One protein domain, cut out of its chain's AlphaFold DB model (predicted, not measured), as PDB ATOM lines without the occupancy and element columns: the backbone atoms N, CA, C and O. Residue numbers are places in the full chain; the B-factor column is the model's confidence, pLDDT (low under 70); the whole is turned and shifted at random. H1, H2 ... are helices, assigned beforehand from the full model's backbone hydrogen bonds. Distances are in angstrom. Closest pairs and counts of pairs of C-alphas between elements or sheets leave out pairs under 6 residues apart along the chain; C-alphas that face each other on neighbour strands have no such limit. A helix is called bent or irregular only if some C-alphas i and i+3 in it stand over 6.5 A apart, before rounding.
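This is residues 13 to 58 of the 126 residues of the protein "HYPK_UBA domain-containing protein" of Kwoniella mangroviensis CBS 10435 (UniProt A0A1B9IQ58). One long, straight helix, H2, makes nearly the whole length of this rod, and a short helix, H1, folds across its first end to make a small head. Beyond that head, residues 28 to 58 stand free as a long arm. The printed part has 46 residues with two named helices, H1 then H2, and no named strand; its class is all helix. It is extended, with a radius of gyration of the C-alphas of 18.4 A, and the C-alphas span 58 by 14 by 5 A.

Find C-alpha 13 at (-21.749, 25.758, 17.525); here H1 begins, and it holds residues 13 to 20. With three residues between them, H1 is followed by H2, which begins at C-alpha 24; look for it at (-15.292, 36.754, 24.007). From there H2, residues 24 to 57, runs 48.4 A to C-alpha 57 at (-18.069, 69.024, -12.012). Neither helix is bent.

Look first at Asp 18 and Tyr 25: H1 and H2 touch, and the C-alphas of these two residues are their closest, 5.2 A apart. H2 touches H1 with residues 24 to 26 alone. The lines of the two helices stand at a steep tilt of 57 degrees, and they run opposite ways. Their centres are 29.3 A apart. Along the backbones of H1 and H2, each O i to N i+4 pair is within hydrogen-bond range.

The two C-alphas farthest apart are those of Ala 20 and Asp 58, at 57.7 A. The printed part has no cut, and the link from H1 to H2 is tight. In the B-factor column the mean pLDDT of the printed part is 77.8; look for values under 70 at residue 47, residues 50 to 51 and residues 53 to 58 of this model.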
ATOM      1  N   GLY A  13     -23.211  25.782  17.404       74.94
ATOM      2  CA  GLY A  13     -21.749  25.758  17.525       74.94
ATOM      3  C   GLY A  13     -21.150  27.075  18.034       74.94
ATOM      4  O   GLY A  13     -20.160  27.050  18.753       74.94
ATOM      5  N   GLU A  14     -21.771  28.216  17.731       72.75
ATOM      6  CA  GLU A  14     -21.309  29.526  18.209       72.75
ATOM      7  C   GLU A  14     -21.625  29.726  19.692       72.75
ATOM      8  O   GLU A  14     -20.823  30.305  20.415       72.75
ATOM      9  N   VAL A  15     -22.752  29.185  20.162       74.88
ATOM     10  CA  VAL A  15     -23.149  29.238  21.578       74.88
ATOM     11  C   VAL A  15     -22.203  28.410  22.450       74.88
ATOM     12  O   VAL A  15     -21.856  28.828  23.550       74.88
ATOM     13  N   ILE A  16     -21.765  27.245  21.961       78.31
ATOM     14  CA  ILE A  16     -20.828  26.377  22.689       78.31
ATOM     15  C   ILE A  16     -19.459  27.053  22.822       78.31
ATOM     16  O   ILE A  16     -18.886  27.043  23.908       78.31
ATOM     17  N   MET A  17     -18.958  27.671  21.749       74.31
ATOM     18  CA  MET A  17     -17.678  28.390  21.777       74.31
ATOM     19  C   MET A  17     -17.751  29.642  22.657       74.31
ATOM     20  O   MET A  17     -16.835  29.909  23.423       74.31
ATOM     21  N   ASP A  18     -18.866  30.373  22.621       76.81
ATOM     22  CA  ASP A  18     -19.048  31.553  23.466       76.81
ATOM     23  C   ASP A  18     -19.154  31.210  24.957       76.81
ATOM     24  O   ASP A  18     -18.592  31.910  25.795       76.81
ATOM     25  N   PHE A  19     -19.818  30.102  25.295       75.88
ATOM     26  CA  PHE A  19     -19.871  29.612  26.671       75.88
ATOM     27  C   PHE A  19     -18.500  29.119  27.159       75.88
ATOM     28  O   PHE A  19     -18.142  29.366  28.309       75.88
ATOM     29  N   ALA A  20     -17.722  28.461  26.292       81.81
ATOM     30  CA  ALA A  20     -16.373  27.993  26.611       81.81
ATOM     31  C   ALA A  20     -15.374  29.150  26.812       81.81
ATOM     32  O   ALA A  20     -14.568  29.098  27.740       81.81
ATOM     33  N   ASP A  21     -15.480  30.209  26.006       81.69
ATOM     34  CA  ASP A  21     -14.579  31.372  26.029       81.69
ATOM     35  C   ASP A  21     -15.141  32.561  26.838       81.69
ATOM     36  O   ASP A  21     -14.602  33.672  26.802       81.69
ATOM     37  N   GLY A  22     -16.241  32.358  27.572       82.62
ATOM     38  CA  GLY A  22     -16.822  33.350  28.481       82.62
ATOM     39  C   GLY A  22     -17.333  34.627  27.804       82.62
ATOM     40  O   GLY A  22     -17.193  35.715  28.364       82.62
ATOM     41  N   GLY A  23     -17.899  34.532  26.601       79.19
ATOM     42  CA  GLY A  23     -18.487  35.675  25.893       79.19
ATOM     43  C   GLY A  23     -17.548  36.412  24.930       79.19
ATOM     44  O   GLY A  23     -17.970  37.362  24.264       79.19
ATOM     45  N   GLN A  24     -16.260  36.045  24.863       83.56
ATOM     46  CA  GLN A  24     -15.292  36.754  24.007       83.56
ATOM     47  C   GLN A  24     -15.538  36.509  22.517       83.56
ATOM     48  O   GLN A  24     -15.342  37.410  21.698       83.56
ATOM     49  N   TYR A  25     -16.004  35.314  22.157       82.25
ATOM     50  CA  TYR A  25     -16.258  34.945  20.769       82.25
ATOM     51  C   TYR A  25     -17.347  35.826  20.144       82.25
ATOM     52  O   TYR A  25     -17.132  36.441  19.094       82.25
ATOM     53  N   ILE A  26     -18.502  35.951  20.808       82.69
ATOM     54  CA  ILE A  26     -19.592  36.805  20.325       82.69
ATOM     55  C   ILE A  26     -19.178  38.277  20.359       82.69
ATOM     56  O   ILE A  26     -19.472  39.008  19.410       82.69
ATOM     57  N   LYS A  27     -18.443  38.715  21.389       85.94
ATOM     58  CA  LYS A  27     -17.940  40.091  21.485       85.94
ATOM     59  C   LYS A  27     -17.087  40.480  20.271       85.94
ATOM     60  O   LYS A  27     -17.407  41.460  19.602       85.94
ATOM     61  N   HIS A  28     -16.068  39.695  19.931       86.75
ATOM     62  CA  HIS A  28     -15.206  39.985  18.780       86.75
ATOM     63  C   HIS A  28     -15.951  39.911  17.447       86.75
ATOM     64  O   HIS A  28     -15.707  40.707  16.539       86.75
ATOM     65  N   LYS A  29     -16.901  38.982  17.321       85.38
ATOM     66  CA  LYS A  29     -17.742  38.876  16.127       85.38
ATOM     67  C   LYS A  29     -18.613  40.122  15.929       85.38
ATOM     68  O   LYS A  29     -18.752  40.591  14.800       85.38
ATOM     69  N   LEU A  30     -19.162  40.678  17.012       84.88
ATOM     70  CA  LEU A  30     -19.934  41.921  16.982       84.88
ATOM     71  C   LEU A  30     -19.052  43.137  16.675       84.88
ATOM     72  O   LEU A  30     -19.430  43.945  15.831       84.88
ATOM     73  N   GLU A  31     -17.874  43.243  17.291       89.19
ATOM     74  CA  GLU A  31     -16.903  44.313  17.008       89.19
ATOM     75  C   GLU A  31     -16.516  44.336  15.520       89.19
ATOM     76  O   GLU A  31     -16.578  45.381  14.869       89.19
ATOM     77  N   ASN A  32     -16.224  43.168  14.940       88.69
ATOM     78  CA  ASN A  32     -15.913  43.039  13.516       88.69
ATOM     79  C   ASN A  32     -17.103  43.420  12.620       88.69
ATOM     80  O   ASN A  32     -16.927  44.135  11.631       88.69
ATOM     81  N   ALA A  33     -18.320  42.998  12.975       85.62
ATOM     82  CA  ALA A  33     -19.523  43.344  12.222       85.62
ATOM     83  C   ALA A  33     -19.799  44.860  12.231       85.62
ATOM     84  O   ALA A  33     -20.189  45.420  11.205       85.62
ATOM     85  N   VAL A  34     -19.565  45.537  13.360       91.19
ATOM     86  CA  VAL A  34     -19.695  47.000  13.463       91.19
ATOM     87  C   VAL A  34     -18.671  47.697  12.568       91.19
ATOM     88  O   VAL A  34     -19.054  48.556  11.773       91.19
ATOM     89  N   LEU A  35     -17.406  47.269  12.602       89.31
ATOM     90  CA  LEU A  35     -16.352  47.823  11.744       89.31
ATOM     91  C   LEU A  35     -16.662  47.657  10.248       89.31
ATOM     92  O   LEU A  35     -16.421  48.568   9.454       89.31
ATOM     93  N   GLU A  36     -17.221  46.520   9.834       86.56
ATOM     94  CA  GLU A  36     -17.645  46.313   8.445       86.56
ATOM     95  C   GLU A  36     -18.786  47.247   8.033       86.56
ATOM     96  O   GLU A  36     -18.791  47.777   6.916       86.56
ATOM     97  N   VAL A  37     -19.755  47.471   8.922       86.19
ATOM     98  CA  VAL A  37     -20.871  48.390   8.672       86.19
ATOM     99  C   VAL A  37     -20.375  49.830   8.568       86.19
ATOM    100  O   VAL A  37     -20.805  50.549   7.666       86.19
ATOM    101  N   GLU A  38     -19.450  50.249   9.428       83.12
ATOM    102  CA  GLU A  38     -18.844  51.582   9.380       83.12
ATOM    103  C   GLU A  38     -18.043  51.799   8.093       83.12
ATOM    104  O   GLU A  38     -18.262  52.790   7.397       83.12
ATOM    105  N   ARG A  39     -17.219  50.828   7.678       82.00
ATOM    106  CA  ARG A  39     -16.507  50.875   6.385       82.00
ATOM    107  C   ARG A  39     -17.466  50.984   5.196       82.00
ATOM    108  O   ARG A  39     -17.211  51.731   4.251       82.00
ATOM    109  N   ARG A  40     -18.598  50.271   5.232       78.69
ATOM    110  CA  ARG A  40     -19.645  50.377   4.199       78.69
ATOM    111  C   ARG A  40     -20.345  51.735   4.203       78.69
ATOM    112  O   ARG A  40     -20.754  52.186   3.140       78.69
ATOM    113  N   LYS A  41     -20.523  52.375   5.360       83.00
ATOM    114  CA  LYS A  41     -21.089  53.731   5.437       83.00
ATOM    115  C   LYS A  41     -20.122  54.757   4.861       83.00
ATOM    116  O   LYS A  41     -20.527  55.499   3.980       83.00
ATOM    117  N   ILE A  42     -18.850  54.704   5.256       78.00
ATOM    118  CA  ILE A  42     -17.803  55.606   4.754       78.00
ATOM    119  C   ILE A  42     -17.688  55.498   3.231       78.00
ATOM    120  O   ILE A  42     -17.823  56.495   2.541       78.00
ATOM    121  N   THR A  43     -17.565  54.289   2.678       74.19
ATOM    122  CA  THR A  43     -17.477  54.094   1.215       74.19
ATOM    123  C   THR A  43     -18.730  54.542   0.457       74.19
ATOM    124  O   THR A  43     -18.624  55.036  -0.663       74.19
ATOM    125  N   LYS A  44     -19.925  54.406   1.048       75.31
ATOM    126  CA  LYS A  44     -21.165  54.932   0.457       75.31
ATOM    127  C   LYS A  44     -21.227  56.453   0.529       75.31
ATOM    128  O   LYS A  44     -21.604  57.075  -0.455       75.31
ATOM    129  N   GLU A  45     -20.859  57.054   1.654       71.06
ATOM    130  CA  GLU A  45     -20.851  58.507   1.839       71.06
ATOM    131  C   GLU A  45     -19.782  59.180   0.971       71.06
ATOM    132  O   GLU A  45     -20.065  60.179   0.313       71.06
ATOM    133  N   GLU A  46     -18.588  58.596   0.887       71.00
ATOM    134  CA  GLU A  46     -17.519  59.007  -0.024       71.00
ATOM    135  C   GLU A  46     -17.922  58.799  -1.481       71.00
ATOM    136  O   GLU A  46     -17.716  59.695  -2.292       71.00
ATOM    137  N   GLY A  47     -18.560  57.672  -1.815       69.25
ATOM    138  CA  GLY A  47     -19.090  57.403  -3.148       69.25
ATOM    139  C   GLY A  47     -20.155  58.415  -3.565       69.25
ATOM    140  O   GLY A  47     -20.090  58.941  -4.667       69.25
ATOM    141  N   ILE A  48     -21.087  58.760  -2.673       77.12
ATOM    142  CA  ILE A  48     -22.122  59.773  -2.923       77.12
ATOM    143  C   ILE A  48     -21.500  61.166  -3.023       77.12
ATOM    144  O   ILE A  48     -21.887  61.948  -3.885       77.12
ATOM    145  N   LYS A  49     -20.522  61.500  -2.175       77.00
ATOM    146  CA  LYS A  49     -19.828  62.792  -2.229       77.00
ATOM    147  C   LYS A  49     -18.972  62.920  -3.490       77.00
ATOM    148  O   LYS A  49     -18.964  63.988  -4.089       77.00
ATOM    149  N   ALA A  50     -18.301  61.850  -3.910       67.06
ATOM    150  CA  ALA A  50     -17.536  61.786  -5.149       67.06
ATOM    151  C   ALA A  50     -18.451  61.819  -6.376       67.06
ATOM    152  O   ALA A  50     -18.171  62.572  -7.296       67.06
ATOM    153  N   GLN A  51     -19.573  61.094  -6.369       69.06
ATOM    154  CA  GLN A  51     -20.581  61.150  -7.433       69.06
ATOM    155  C   GLN A  51     -21.201  62.537  -7.534       69.06
ATOM    156  O   GLN A  51     -21.231  63.100  -8.614       69.06
ATOM    157  N   LYS A  52     -21.603  63.134  -6.410       75.44
ATOM    158  CA  LYS A  52     -22.140  64.495  -6.377       75.44
ATOM    159  C   LYS A  52     -21.096  65.535  -6.786       75.44
ATOM    160  O   LYS A  52     -21.448  66.530  -7.401       75.44
ATOM    161  N   ALA A  53     -19.820  65.326  -6.459       68.88
ATOM    162  CA  ALA A  53     -18.733  66.183  -6.921       68.88
ATOM    163  C   ALA A  53     -18.436  65.984  -8.415       68.88
ATOM    164  O   ALA A  53     -18.174  66.965  -9.089       68.88
ATOM    165  N   MET A  54     -18.514  64.761  -8.946       63.84
ATOM    166  CA  MET A  54     -18.382  64.472 -10.380       63.84
ATOM    167  C   MET A  54     -19.565  65.023 -11.181       63.84
ATOM    168  O   MET A  54     -19.353  65.606 -12.235       63.84
ATOM    169  N   GLU A  55     -20.782  64.905 -10.657       69.50
ATOM    170  CA  GLU A  55     -22.006  65.467 -11.232       69.50
ATOM    171  C   GLU A  55     -22.007  66.998 -11.153       69.50
ATOM    172  O   GLU A  55     -22.411  67.661 -12.094       69.50
ATOM    173  N   ALA A  56     -21.497  67.591 -10.069       67.50
ATOM    174  CA  ALA A  56     -21.323  69.042  -9.984       67.50
ATOM    175  C   ALA A  56     -20.163  69.554 -10.852       67.50
ATOM    176  O   ALA A  56     -20.168  70.714 -11.261       67.50
ATOM    177  N   LEU A  57     -19.160  68.710 -11.103       59.44
ATOM    178  CA  LEU A  57     -18.069  69.024 -12.012       59.44
ATOM    179  C   LEU A  57     -18.460  68.836 -13.470       59.44
ATOM    180  O   LEU A  57     -17.728  69.398 -14.272       59.44
ATOM    181  N   ASP A  58     -19.538  68.090 -13.780       55.56
ATOM    182  CA  ASP A  58     -20.042  67.688 -15.107       55.56
ATOM    183  C   ASP A  58     -19.126  68.115 -16.263       55.56
ATOM    184  O   ASP A  58     -19.458  68.896 -17.158       55.56
TER     185      ASP A  58